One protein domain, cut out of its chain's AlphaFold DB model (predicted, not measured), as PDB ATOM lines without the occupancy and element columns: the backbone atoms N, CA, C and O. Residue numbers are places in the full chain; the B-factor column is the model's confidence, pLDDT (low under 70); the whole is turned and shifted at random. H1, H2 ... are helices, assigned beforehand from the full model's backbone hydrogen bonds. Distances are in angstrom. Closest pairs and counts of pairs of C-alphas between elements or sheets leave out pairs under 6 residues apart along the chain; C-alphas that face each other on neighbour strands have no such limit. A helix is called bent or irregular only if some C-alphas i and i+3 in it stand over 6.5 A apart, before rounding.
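What this domain is: This is residues 5 to 31 and 44 to 111 of the 117 residues of the protein "Hypothetical protein" of Tetraselmis chuii (UniProt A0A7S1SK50). The long helix H3 lies beside H2, running opposite ways, and H5 and H6 cover one side of this pair in a second level; H1 carries on beyond H2 at an angle, alongside H5. H4 crosses one end of the elongated body, between the end of H3 and the start of H5, while H6 crosses H2 and H3 toward the other end, where the cut lies. The printed part has 95 residues with six named helices, H1 to H6 in order along the chain, and no named strand: the class is all helix. It is compact, with a radius of gyration of the C-alphas of 13.9 A, and spans 40 by 24 by 22 A.

Where its parts are: H1 is residues 5 to 12, beginning at C-alpha 5 (193.319, 96.208, 209.572). H2, residues 15 to 31, measures 24.7 A from first to last C-alpha; it has a kink of 26 degrees near residue 25 and is irregular, with C-alphas 27 and 30 standing 7.7 A apart. H3, residues 44 to 66, is the longest at 33.4 A and begins at C-alpha 44 (176.875, 71.581, 192.169). H4, residues 71 to 83, measures 18.6 A. H5 is residues 88 to 97, 14.4 A long. H6, residues 100 to 110, measures 15.2 A and ends at C-alpha 110 (191.135, 70.033, 203.003).

How they stand to each other: H1 only just touches H5, with 3 pairs of C-alphas within 8 A, closest at Glu 9 and Leu 90, 6.3 A; they run the same way at a shallow tilt of 27 degrees. H1 and H2 are close but not clearly touching, at a steep tilt of 45 degrees. H2 and H3 touch, closest at the C-alphas of Ser 31 and Ser 45, 6.9 A, and run opposite ways at a shallow tilt of 15 degrees. H2, with residues 25 to 29 alone, only just touches H6 with 3 such pairs, closest at the C-alphas of Leu 25 and Ala 107, 6.7 A; they are about perpendicular at 88 degrees. H3, with residues 46 to 49 alone, also only just touches H6 with 3 pairs, closest at the C-alphas of Phe 49 and Tyr 100, 6.6 A, about perpendicular at 88 degrees. H4 touches H5 with residues 78 to 82 alone, closest at the C-alphas of Val 82 and Val 88, 4.9 A, at a steep tilt of 52 degrees. H5 and H6 only just touch, and only at the corner, with 3 pairs. H2 and H4 are apart, as are H4 and H6. Every O i to N i+4 pair is within hydrogen-bond range in H1, H3, H4, H5 and H6, and 11 of 13 in H2.

The domain as a whole: The C-alphas of Glu 30 and Ser 84, the two farthest apart, are 41.4 A from each other. Residues 32 to 43 are not printed, and C-alphas 31 and 44 stand 7.0 A apart across this cut. The links printed whole are tight. The mean pLDDT of the printed part is 87.8; residues 86 to 87 are under 70.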
ATOM      1  N   GLY A   5     192.746  97.303 210.356       82.81
ATOM      2  CA  GLY A   5     193.319  96.208 209.572       82.81
ATOM      3  C   GLY A   5     193.808  95.062 210.455       82.81
ATOM      4  O   GLY A   5     193.431  93.920 210.225       82.81
ATOM      5  N   GLU A   6     194.533  95.367 211.534       84.69
ATOM      6  CA  GLU A   6     195.018  94.360 212.492       84.69
ATOM      7  C   GLU A   6     193.874  93.597 213.179       84.69
ATOM      8  O   GLU A   6     193.990  92.401 213.440       84.69
ATOM      9  N   ARG A   7     192.748  94.264 213.478       88.56
ATOM     10  CA  ARG A   7     191.586  93.601 214.099       88.56
ATOM     11  C   ARG A   7     190.859  92.684 213.126       88.56
ATOM     12  O   ARG A   7     190.501  91.570 213.500       88.56
ATOM     13  N   LEU A   8     190.664  93.131 211.888       87.75
ATOM     14  CA  LEU A   8     190.044  92.314 210.848       87.75
ATOM     15  C   LEU A   8     190.953  91.139 210.449       87.75
ATOM     16  O   LEU A   8     190.470  90.027 210.257       87.75
ATOM     17  N   GLU A   9     192.273  91.331 210.419       86.62
ATOM     18  CA  GLU A   9     193.238  90.243 210.231       86.62
ATOM     19  C   GLU A   9     193.156  89.217 211.367       86.62
ATOM     20  O   GLU A   9     193.057  88.016 211.108       86.62
ATOM     21  N   ALA A  10     193.122  89.683 212.619       88.88
ATOM     22  CA  ALA A  10     192.972  88.815 213.781       88.88
ATOM     23  C   ALA A  10     191.642  88.046 213.760       88.88
ATOM     24  O   ALA A  10     191.602  86.882 214.155       88.88
ATOM     25  N   PHE A  11     190.562  88.662 213.271       91.31
ATOM     26  CA  PHE A  11     189.279  87.993 213.069       91.31
ATOM     27  C   PHE A  11     189.374  86.876 212.021       91.31
ATOM     28  O   PHE A  11     188.948  85.751 212.285       91.31
ATOM     29  N   LEU A  12     189.976  87.146 210.861       88.75
ATOM     30  CA  LEU A  12     190.153  86.148 209.799       88.75
ATOM     31  C   LEU A  12     191.102  85.010 210.210       88.75
ATOM     32  O   LEU A  12     190.987  83.900 209.698       88.75
ATOM     33  N   ALA A  13     192.039  85.270 211.124       88.19
ATOM     34  CA  ALA A  13     192.911  84.271 211.748       88.19
ATOM     35  C   ALA A  13     192.325  83.672 213.043       88.19
ATOM     36  O   ALA A  13     193.011  82.949 213.765       88.19
ATOM     37  N   SER A  14     191.079  84.005 213.392       91.38
ATOM     38  CA  SER A  14     190.473  83.514 214.624       91.38
ATOM     39  C   SER A  14     190.010  82.068 214.469       91.38
ATOM     40  O   SER A  14     189.456  81.676 213.440       91.38
ATOM     41  N   THR A  15     190.104  81.300 215.556       91.81
ATOM     42  CA  THR A  15     189.564  79.936 215.619       91.81
ATOM     43  C   THR A  15     188.072  79.889 215.287       91.81
ATOM     44  O   THR A  15     187.600  78.899 214.746       91.81
ATOM     45  N   ARG A  16     187.310  80.958 215.567       91.69
ATOM     46  CA  ARG A  16     185.887  81.047 215.204       91.69
ATOM     47  C   ARG A  16     185.695  81.029 213.688       91.69
ATOM     48  O   ARG A  16     184.825  80.310 213.205       91.69
ATOM     49  N   PHE A  17     186.467  81.832 212.958       90.38
ATOM     50  CA  PHE A  17     186.376  81.892 211.502       90.38
ATOM     51  C   PHE A  17     186.888  80.592 210.872       90.38
ATOM     52  O   PHE A  17     186.195  79.983 210.061       90.38
ATOM     53  N   GLU A  18     188.046  80.105 211.321       90.00
ATOM     54  CA  GLU A  18     188.626  78.845 210.840       90.00
ATOM     55  C   GLU A  18     187.713  77.640 211.100       90.00
ATOM     56  O   GLU A  18     187.529  76.804 210.217       90.00
ATOM     57  N   ALA A  19     187.078  77.564 212.273       91.12
ATOM     58  CA  ALA A  19     186.120  76.507 212.584       91.12
ATOM     59  C   ALA A  19     184.871  76.574 211.695       91.12
ATOM     60  O   ALA A  19     184.357  75.528 211.309       91.12
ATOM     61  N   ALA A  20     184.392  77.773 211.342       93.38
ATOM     62  CA  ALA A  20     183.265  77.929 210.424       93.38
ATOM     63  C   ALA A  20     183.616  77.438 209.011       93.38
ATOM     64  O   ALA A  20     182.843  76.690 208.418       93.38
ATOM     65  N   VAL A  21     184.803  77.791 208.508       90.88
ATOM     66  CA  VAL A  21     185.310  77.309 207.212       90.88
ATOM     67  C   VAL A  21     185.488  75.789 207.226       90.88
ATOM     68  O   VAL A  21     185.014  75.111 206.320       90.88
ATOM     69  N   SER A  22     186.112  75.243 208.270       89.94
ATOM     70  CA  SER A  22     186.329  73.799 208.419       89.94
ATOM     71  C   SER A  22     185.013  73.020 208.503       89.94
ATOM     72  O   SER A  22     184.841  72.020 207.811       89.94
ATOM     73  N   ALA A  23     184.042  73.506 209.282       93.00
ATOM     74  CA  ALA A  23     182.719  72.893 209.371       93.00
ATOM     75  C   ALA A  23     181.963  72.953 208.035       93.00
ATOM     76  O   ALA A  23     181.310  71.981 207.660       93.00
ATOM     77  N   PHE A  24     182.071  74.071 207.308       94.19
ATOM     78  CA  PHE A  24     181.478  74.214 205.982       94.19
ATOM     79  C   PHE A  24     182.071  73.201 204.997       94.19
ATOM     80  O   PHE A  24     181.328  72.458 204.359       94.19
ATOM     81  N   LEU A  25     183.403  73.140 204.903       91.19
ATOM     82  CA  LEU A  25     184.081  72.200 204.015       91.19
ATOM     83  C   LEU A  25     183.751  70.761 204.409       91.19
ATOM     84  O   LEU A  25     183.288  70.007 203.564       91.19
ATOM     85  N   GLY A  26     183.839  70.393 205.689       90.50
ATOM     86  CA  GLY A  26     183.483  69.049 206.155       90.50
ATOM     87  C   GLY A  26     182.051  68.612 205.810       90.50
ATOM     88  O   GLY A  26     181.817  67.429 205.595       90.50
ATOM     89  N   ALA A  27     181.100  69.547 205.709       93.25
ATOM     90  CA  ALA A  27     179.716  69.249 205.338       93.25
ATOM     91  C   ALA A  27     179.470  69.158 203.820       93.25
ATOM     92  O   ALA A  27     178.443  68.620 203.402       93.25
ATOM     93  N   HIS A  28     180.363  69.710 202.996       91.75
ATOM     94  CA  HIS A  28     180.130  69.887 201.560       91.75
ATOM     95  C   HIS A  28     181.219  69.301 200.656       91.75
ATOM     96  O   HIS A  28     180.995  69.207 199.451       91.75
ATOM     97  N   ILE A  29     182.358  68.878 201.209       88.19
ATOM     98  CA  ILE A  29     183.526  68.422 200.447       88.19
ATOM     99  C   ILE A  29     183.200  67.240 199.529       88.19
ATOM    100  O   ILE A  29     183.607  67.234 198.375       88.19
ATOM    101  N   GLU A  30     182.379  66.293 199.990       88.38
ATOM    102  CA  GLU A  30     181.966  65.118 199.205       88.38
ATOM    103  C   GLU A  30     181.082  65.476 197.999       88.38
ATOM    104  O   GLU A  30     180.904  64.668 197.093       88.38
ATOM    105  N   SER A  31     180.499  66.680 197.988       87.56
ATOM    106  CA  SER A  31     179.679  67.185 196.879       87.56
ATOM    107  C   SER A  31     180.490  67.973 195.847       87.56
ATOM    108  O   SER A  31     179.919  68.400 194.844       87.56
ATOM    109  N   VAL A  44     176.944  71.852 190.730       88.62
ATOM    110  CA  VAL A  44     176.875  71.581 192.169       88.62
ATOM    111  C   VAL A  44     178.062  72.232 192.871       88.62
ATOM    112  O   VAL A  44     177.830  72.969 193.831       88.62
ATOM    113  N   SER A  45     179.288  72.071 192.359       88.38
ATOM    114  CA  SER A  45     180.483  72.746 192.899       88.38
ATOM    115  C   SER A  45     180.299  74.263 192.969       88.38
ATOM    116  O   SER A  45     180.529  74.875 194.015       88.38
ATOM    117  N   TYR A  46     179.795  74.880 191.895       89.31
ATOM    118  CA  TYR A  46     179.523  76.318 191.891       89.31
ATOM    119  C   TYR A  46     178.437  76.715 192.902       89.31
ATOM    120  O   TYR A  46     178.572  77.709 193.613       89.31
ATOM    121  N   SER A  47     177.378  75.913 193.035       91.94
ATOM    122  CA  SER A  47     176.326  76.154 194.032       91.94
ATOM    123  C   SER A  47     176.847  76.049 195.471       91.94
ATOM    124  O   SER A  47     176.397  76.791 196.345       91.94
ATOM    125  N   VAL A  48     177.789  75.140 195.737       93.12
ATOM    126  CA  VAL A  48     178.473  75.045 197.036       93.12
ATOM    127  C   VAL A  48     179.349  76.273 197.264       93.12
ATOM    128  O   VAL A  48     179.301  76.851 198.347       93.12
ATOM    129  N   PHE A  49     180.078  76.735 196.251       92.94
ATOM    130  CA  PHE A  49     180.848  77.973 196.344       92.94
ATOM    131  C   PHE A  49     179.969  79.190 196.683       92.94
ATOM    132  O   PHE A  49     180.328  79.969 197.563       92.94
ATOM    133  N   LEU A  50     178.787  79.342 196.076       93.19
ATOM    134  CA  LEU A  50     177.878  80.438 196.439       93.19
ATOM    135  C   LEU A  50     177.508  80.394 197.930       93.19
ATOM    136  O   LEU A  50     177.630  81.405 198.621       93.19
ATOM    137  N   LYS A  51     177.179  79.211 198.462       94.81
ATOM    138  CA  LYS A  51     176.912  79.028 199.901       94.81
ATOM    139  C   LYS A  51     178.129  79.343 200.771       94.81
ATOM    140  O   LYS A  51     177.980  79.876 201.868       94.81
ATOM    141  N   PHE A  52     179.334  79.030 200.294       93.88
ATOM    142  CA  PHE A  52     180.569  79.407 200.977       93.88
ATOM    143  C   PHE A  52     180.693  80.930 201.073       93.88
ATOM    144  O   PHE A  52     180.950  81.459 202.154       93.88
ATOM    145  N   THR A  53     180.453  81.644 199.969       93.50
ATOM    146  CA  THR A  53     180.512  83.112 199.965       93.50
ATOM    147  C   THR A  53     179.455  83.742 200.868       93.50
ATOM    148  O   THR A  53     179.769  84.701 201.569       93.50
ATOM    149  N   GLU A  54     178.244  83.180 200.922       94.38
ATOM    150  CA  GLU A  54     177.190  83.614 201.848       94.38
ATOM    151  C   GLU A  54     177.637  83.447 203.306       94.38
ATOM    152  O   GLU A  54     177.571  84.396 204.083       94.38
ATOM    153  N   MET A  55     178.200  82.289 203.666       95.00
ATOM    154  CA  MET A  55     178.735  82.050 205.010       95.00
ATOM    155  C   MET A  55     179.848  83.044 205.371       95.00
ATOM    156  O   MET A  55     179.848  83.602 206.470       95.00
ATOM    157  N   VAL A  56     180.785  83.315 204.456       92.44
ATOM    158  CA  VAL A  56     181.842  84.314 204.688       92.44
ATOM    159  C   VAL A  56     181.240  85.706 204.894       92.44
ATOM    160  O   VAL A  56     181.664  86.415 205.807       92.44
ATOM    161  N   GLN A  57     180.240  86.095 204.098       91.75
ATOM    162  CA  GLN A  57     179.540  87.374 204.251       91.75
ATOM    163  C   GLN A  57     178.829  87.479 205.602       91.75
ATOM    164  O   GLN A  57     178.965  88.503 206.266       91.75
ATOM    165  N   GLU A  58     178.147  86.424 206.055       93.88
ATOM    166  CA  GLU A  58     177.534  86.381 207.389       93.88
ATOM    167  C   GLU A  58     178.582  86.578 208.491       93.88
ATOM    168  O   GLU A  58     178.384  87.370 209.409       93.88
ATOM    169  N   LYS A  59     179.742  85.917 208.387       93.44
ATOM    170  CA  LYS A  59     180.829  86.077 209.366       93.44
ATOM    171  C   LYS A  59     181.436  87.477 209.344       93.44
ATOM    172  O   LYS A  59     181.775  88.006 210.398       93.44
ATOM    173  N   LEU A  60     181.568  88.091 208.173       91.31
ATOM    174  CA  LEU A  60     182.017  89.480 208.071       91.31
ATOM    175  C   LEU A  60     180.977  90.451 208.633       91.31
ATOM    176  O   LEU A  60     181.361  91.418 209.288       91.31
ATOM    177  N   GLN A  61     179.685  90.183 208.442       92.19
ATOM    178  CA  GLN A  61     178.620  90.979 209.042       92.19
ATOM    179  C   GLN A  61     178.646  90.880 210.572       92.19
ATOM    180  O   GLN A  61     178.575  91.913 211.233       92.19
ATOM    181  N   ASP A  62     178.861  89.681 211.133       93.06
ATOM    182  CA  ASP A  62     179.060  89.504 212.579       93.06
ATOM    183  C   ASP A  62     180.189  90.425 213.096       93.06
ATOM    184  O   ASP A  62     180.040  91.099 214.114       93.06
ATOM    185  N   PHE A  63     181.320  90.483 212.382       91.88
ATOM    186  CA  PHE A  63     182.449  91.351 212.736       91.88
ATOM    187  C   PHE A  63     182.096  92.844 212.640       91.88
ATOM    188  O   PHE A  63     182.448  93.624 213.526       91.88
ATOM    189  N   VAL A  64     181.401  93.252 211.576       92.44
ATOM    190  CA  VAL A  64     180.936  94.635 211.379       92.44
ATOM    191  C   VAL A  64     180.032  95.075 212.531       92.44
ATOM    192  O   VAL A  64     180.213  96.174 213.069       92.44
ATOM    193  N   ASP A  65     179.119  94.202 212.955       93.06
ATOM    194  CA  ASP A  65     178.194  94.455 214.058       93.06
ATOM    195  C   ASP A  65     178.931  94.544 215.407       93.06
ATOM    196  O   ASP A  65     178.663  95.447 216.208       93.06
ATOM    197  N   GLU A  66     179.905  93.660 215.653       92.88
ATOM    198  CA  GLU A  66     180.756  93.674 216.853       92.88
ATOM    199  C   GLU A  66     181.600  94.957 216.956       92.88
ATOM    200  O   GLU A  66     181.719  95.552 218.033       92.88
ATOM    201  N   GLU A  67     182.129  95.430 215.826       90.88
ATOM    202  CA  GLU A  67     182.867  96.692 215.719       90.88
ATOM    203  C   GLU A  67     181.951  97.929 215.700       90.88
ATOM    204  O   GLU A  67     182.444  99.060 215.765       90.88
ATOM    205  N   LYS A  68     180.625  97.726 215.663       93.56
ATOM    206  CA  LYS A  68     179.589  98.771 215.590       93.56
ATOM    207  C   LYS A  68     179.787  99.710 214.401       93.56
ATOM    208  O   LYS A  68     179.639 100.926 214.534       93.56
ATOM    209  N   LEU A  69     180.159  99.144 213.259       92.25
ATOM    210  CA  LEU A  69     180.368  99.880 212.020       92.25
ATOM    211  C   LEU A  69     179.129  99.777 211.135       92.25
ATOM    212  O   LEU A  69     178.451  98.755 211.101       92.25
ATOM    213  N   SER A  70     178.851 100.828 210.374       91.31
ATOM    214  CA  SER A  70     177.981 100.703 209.205       91.31
ATOM    215  C   SER A  70     178.721 100.019 208.040       91.31
ATOM    216  O   SER A  70     179.956 100.057 207.988       91.31
ATOM    217  N   PRO A  71     178.003  99.448 207.052       86.44
ATOM    218  CA  PRO A  71     178.627  98.905 205.843       86.44
ATOM    219  C   PRO A  71     179.501  99.928 205.097       86.44
ATOM    220  O   PRO A  71     180.587  99.596 204.625       86.44
ATOM    221  N   GLU A  72     179.067 101.192 205.045       90.44
ATOM    222  CA  GLU A  72     179.817 102.288 204.414       90.44
ATOM    223  C   GLU A  72     181.122 102.595 205.165       90.44
ATOM    224  O   GLU A  72     182.175 102.782 204.552       90.44
ATOM    225  N   GLU A  73     181.088 102.606 206.501       91.44
ATOM    226  CA  GLU A  73     182.290 102.802 207.315       91.44
ATOM    227  C   GLU A  73     183.248 101.620 207.221       91.44
ATOM    228  O   GLU A  73     184.460 101.830 207.174       91.44
ATOM    229  N   PHE A  74     182.730 100.393 207.170       89.81
ATOM    230  CA  PHE A  74     183.546  99.204 206.950       89.81
ATOM    231  C   PHE A  74     184.284  99.293 205.611       89.81
ATOM    232  O   PHE A  74     185.509  99.181 205.575       89.81
ATOM    233  N   GLN A  75     183.566  99.599 204.524       87.88
ATOM    234  CA  GLN A  75     184.164  99.781 203.201       87.88
ATOM    235  C   GLN A  75     185.233 100.879 203.210       87.88
ATOM    236  O   GLN A  75     186.338 100.679 202.699       87.88
ATOM    237  N   LYS A  76     184.928 102.028 203.824       90.38
ATOM    238  CA  LYS A  76     185.869 103.144 203.943       90.38
ATOM    239  C   LYS A  76     187.140 102.736 204.690       90.38
ATOM    240  O   LYS A  76     188.236 103.023 204.221       90.38
ATOM    241  N   ARG A  77     187.014 102.034 205.819       88.62
ATOM    242  CA  ARG A  77     188.174 101.601 206.611       88.62
ATOM    243  C   ARG A  77     188.997 100.521 205.920       88.62
ATOM    244  O   ARG A  77     190.216 100.518 206.068       88.62
ATOM    245  N   CYS A  78     188.367  99.645 205.140       86.25
ATOM    246  CA  CYS A  78     189.081  98.721 204.259       86.25
ATOM    247  C   CYS A  78     189.915  99.484 203.218       86.25
ATOM    248  O   CYS A  78     191.092  99.173 203.044       86.25
ATOM    249  N   ALA A  79     189.350 100.515 202.581       85.69
ATOM    250  CA  ALA A  79     190.078 101.347 201.622       85.69
ATOM    251  C   ALA A  79     191.260 102.089 202.276       85.69
ATOM    252  O   ALA A  79     192.383 102.012 201.782       85.69
ATOM    253  N   GLU A  80     191.043 102.720 203.435       86.88
ATOM    254  CA  GLU A  80     192.097 103.408 204.199       86.88
ATOM    255  C   GLU A  80     193.219 102.445 204.636       86.88
ATOM    256  O   GLU A  80     194.407 102.788 204.593       86.88
ATOM    257  N   ALA A  81     192.872 101.212 205.024       83.56
ATOM    258  CA  ALA A  81     193.855 100.189 205.368       83.56
ATOM    259  C   ALA A  81     194.732  99.827 204.157       83.56
ATOM    260  O   ALA A  81     195.956  99.758 204.295       83.56
ATOM    261  N   VAL A  82     194.144  99.660 202.968       82.06
ATOM    262  CA  VAL A  82     194.895  99.405 201.724       82.06
ATOM    263  C   VAL A  82     195.809 100.578 201.373       82.06
ATOM    264  O   VAL A  82     196.995 100.362 201.132       82.06
ATOM    265  N   GLU A  83     195.300 101.812 201.402       83.69
ATOM    266  CA  GLU A  83     196.082 103.016 201.084       83.69
ATOM    267  C   GLU A  83     197.282 103.206 202.021       83.69
ATOM    268  O   GLU A  83     198.353 103.638 201.595       83.69
ATOM    269  N   SER A  84     197.137 102.828 203.294       80.62
ATOM    270  CA  SER A  84     198.227 102.871 204.277       80.62
ATOM    271  C   SER A  84     199.274 101.755 204.119       80.62
ATOM    272  O   SER A  84     200.235 101.706 204.886       80.62
ATOM    273  N   GLY A  85     199.090 100.828 203.171       72.31
ATOM    274  CA  GLY A  85     199.954  99.662 202.951       72.31
ATOM    275  C   GLY A  85     199.784  98.533 203.975       72.31
ATOM    276  O   GLY A  85     200.333  97.452 203.779       72.31
ATOM    277  N   SER A  86     199.002  98.744 205.038       67.50
ATOM    278  CA  SER A  86     198.738  97.743 206.083       67.50
ATOM    279  C   SER A  86     197.604  96.768 205.740       67.50
ATOM    280  O   SER A  86     197.498  95.711 206.349       67.50
ATOM    281  N   GLY A  87     196.763  97.096 204.754       68.06
ATOM    282  CA  GLY A  87     195.563  96.331 204.394       68.06
ATOM    283  C   GLY A  87     195.639  95.544 203.085       68.06
ATOM    284  O   GLY A  87     194.662  94.890 202.736       68.06
ATOM    285  N   VAL A  88     196.759  95.585 202.350       73.12
ATOM    286  CA  VAL A  88     196.873  94.925 201.030       73.12
ATOM    287  C   VAL A  88     196.702  93.409 201.154       73.12
ATOM    288  O   VAL A  88     195.810  92.836 200.536       73.12
ATOM    289  N   ALA A  89     197.475  92.769 202.036       77.88
ATOM    290  CA  ALA A  89     197.382  91.325 202.266       77.88
ATOM    291  C   ALA A  89     195.997  90.891 202.784       77.88
ATOM    292  O   ALA A  89     195.542  89.776 202.519       77.88
ATOM    293  N   LEU A  90     195.323  91.784 203.509       79.81
ATOM    294  CA  LEU A  90     193.999  91.561 204.067       79.81
ATOM    295  C   LEU A  90     192.914  91.591 202.989       79.81
ATOM    296  O   LEU A  90     192.089  90.680 202.933       79.81
ATOM    297  N   VAL A  91     192.933  92.592 202.108       77.25
ATOM    298  CA  VAL A  91     191.993  92.662 200.984       77.25
ATOM    299  C   VAL A  91     192.250  91.527 200.000       77.25
ATOM    300  O   VAL A  91     191.293  90.883 199.587       77.25
ATOM    301  N   ASP A  92     193.509  91.173 199.731       80.44
ATOM    302  CA  ASP A  92     193.842  89.987 198.932       80.44
ATOM    303  C   ASP A  92     193.279  88.702 199.550       80.44
ATOM    304  O   ASP A  92     192.786  87.820 198.847       80.44
ATOM    305  N   ARG A  93     193.324  88.572 200.882       82.75
ATOM    306  CA  ARG A  93     192.733  87.426 201.579       82.75
ATOM    307  C   ARG A  93     191.212  87.396 201.442       82.75
ATOM    308  O   ARG A  93     190.672  86.326 201.185       82.75
ATOM    309  N   LEU A  94     190.534  88.534 201.578       83.31
ATOM    310  CA  LEU A  94     189.084  88.623 201.376       83.31
ATOM    311  C   LEU A  94     188.693  88.314 199.927       83.31
ATOM    312  O   LEU A  94     187.745  87.568 199.701       83.31
ATOM    313  N   LEU A  95     189.459  88.815 198.955       82.94
ATOM    314  CA  LEU A  95     189.237  88.540 197.536       82.94
ATOM    315  C   LEU A  95     189.392  87.051 197.220       82.94
ATOM    316  O   LEU A  95     188.545  86.497 196.525       82.94
ATOM    317  N   ARG A  96     190.397  86.380 197.797       85.88
ATOM    318  CA  ARG A  96     190.554  84.920 197.678       85.88
ATOM    319  C   ARG A  96     189.364  84.145 198.245       85.88
ATOM    320  O   ARG A  96     188.997  83.119 197.697       85.88
ATOM    321  N   LEU A  97     188.724  84.630 199.308       84.69
ATOM    322  CA  LEU A  97     187.507  83.999 199.840       84.69
ATOM    323  C   LEU A  97     186.285  84.198 198.924       84.69
ATOM    324  O   LEU A  97     185.313  83.458 199.033       84.69
ATOM    325  N   SER A  98     186.330  85.182 198.026       82.94
ATOM    326  CA  SER A  98     185.304  85.427 197.005       82.94
ATOM    327  C   SER A  98     185.665  84.884 195.621       82.94
ATOM    328  O   SER A  98     184.935  85.132 194.664       82.94
ATOM    329  N   ASP A  99     186.784  84.172 195.497       88.56
ATOM    330  CA  ASP A  99     187.272  83.626 194.237       88.56
ATOM    331  C   ASP A  99     187.040  82.114 194.196       88.56
ATOM    332  O   ASP A  99     187.422  81.380 195.110       88.56
ATOM    333  N   TYR A 100     186.400  81.647 193.124       86.62
ATOM    334  CA  TYR A 100     186.024  80.243 192.983       86.62
ATOM    335  C   TYR A 100     187.246  79.319 192.948       86.62
ATOM    336  O   TYR A 100     187.258  78.293 193.622       86.62
ATOM    337  N   ASN A 101     188.296  79.694 192.212       86.00
ATOM    338  CA  ASN A 101     189.498  78.867 192.097       86.00
ATOM    339  C   ASN A 101     190.219  78.760 193.443       86.00
ATOM    340  O   ASN A 101     190.576  77.670 193.871       86.00
ATOM    341  N   SER A 102     190.334  79.876 194.160       87.44
ATOM    342  CA  SER A 102     190.904  79.919 195.508       87.44
ATOM    343  C   SER A 102     190.104  79.075 196.510       87.44
ATOM    344  O   SER A 102     190.690  78.430 197.381       87.44
ATOM    345  N   PHE A 103     188.771  79.052 196.393       88.88
ATOM    346  CA  PHE A 103     187.915  78.151 197.170       88.88
ATOM    347  C   PHE A 103     188.187  76.678 196.835       88.88
ATOM    348  O   PHE A 103     188.351  75.871 197.751       88.88
ATOM    349  N   MET A 104     188.278  76.331 195.548       87.94
ATOM    350  CA  MET A 104     188.561  74.961 195.113       87.94
ATOM    351  C   MET A 104     189.949  74.498 195.569       87.94
ATOM    352  O   MET A 104     190.063  73.395 196.095       87.94
ATOM    353  N   ASP A 105     190.976  75.346 195.480       85.94
ATOM    354  CA  ASP A 105     192.322  75.048 195.989       85.94
ATOM    355  C   ASP A 105     192.311  74.775 197.502       85.94
ATOM    356  O   ASP A 105     192.938  73.827 197.984       85.94
ATOM    357  N   ALA A 106     191.559  75.574 198.267       84.44
ATOM    358  CA  ALA A 106     191.394  75.365 199.703       84.44
ATOM    359  C   ALA A 106     190.658  74.051 200.013       84.44
ATOM    360  O   ALA A 106     191.041  73.338 200.939       84.44
ATOM    361  N   ALA A 107     189.633  73.711 199.228       86.44
ATOM    362  CA  ALA A 107     188.912  72.451 199.348       86.44
ATOM    363  C   ALA A 107     189.805  71.242 199.014       86.44
ATOM    364  O   ALA A 107     189.797  70.265 199.758       86.44
ATOM    365  N   ILE A 108     190.644  71.326 197.972       84.69
ATOM    366  CA  ILE A 108     191.634  70.287 197.637       84.69
ATOM    367  C   ILE A 108     192.586  70.058 198.812       84.69
ATOM    368  O   ILE A 108     192.820  68.916 199.194       84.69
ATOM    369  N   GLY A 109     193.104  71.132 199.415       82.38
ATOM    370  CA  GLY A 109     193.977  71.034 200.588       82.38
ATOM    371  C   GLY A 109     193.283  70.508 201.853       82.38
ATOM    372  O   GLY A 109     193.965  70.071 202.778       82.38
ATOM    373  N   PHE A 110     191.948  70.560 201.906       81.44
ATOM    374  CA  PHE A 110     191.135  70.033 203.003       81.44
ATOM    375  C   PHE A 110     190.807  68.543 202.836       81.44
ATOM    376  O   PHE A 110     190.616  67.845 203.833       81.44
ATOM    377  N   CYS A 111     190.760  68.043 201.598       72.06
ATOM    378  CA  CYS A 111     190.655  66.612 201.344       72.06
ATOM    379  C   CYS A 111     191.912  65.899 201.874       72.06
ATOM    380  O   CYS A 111     193.027  66.260 201.486       72.06
TER     381      CYS A 111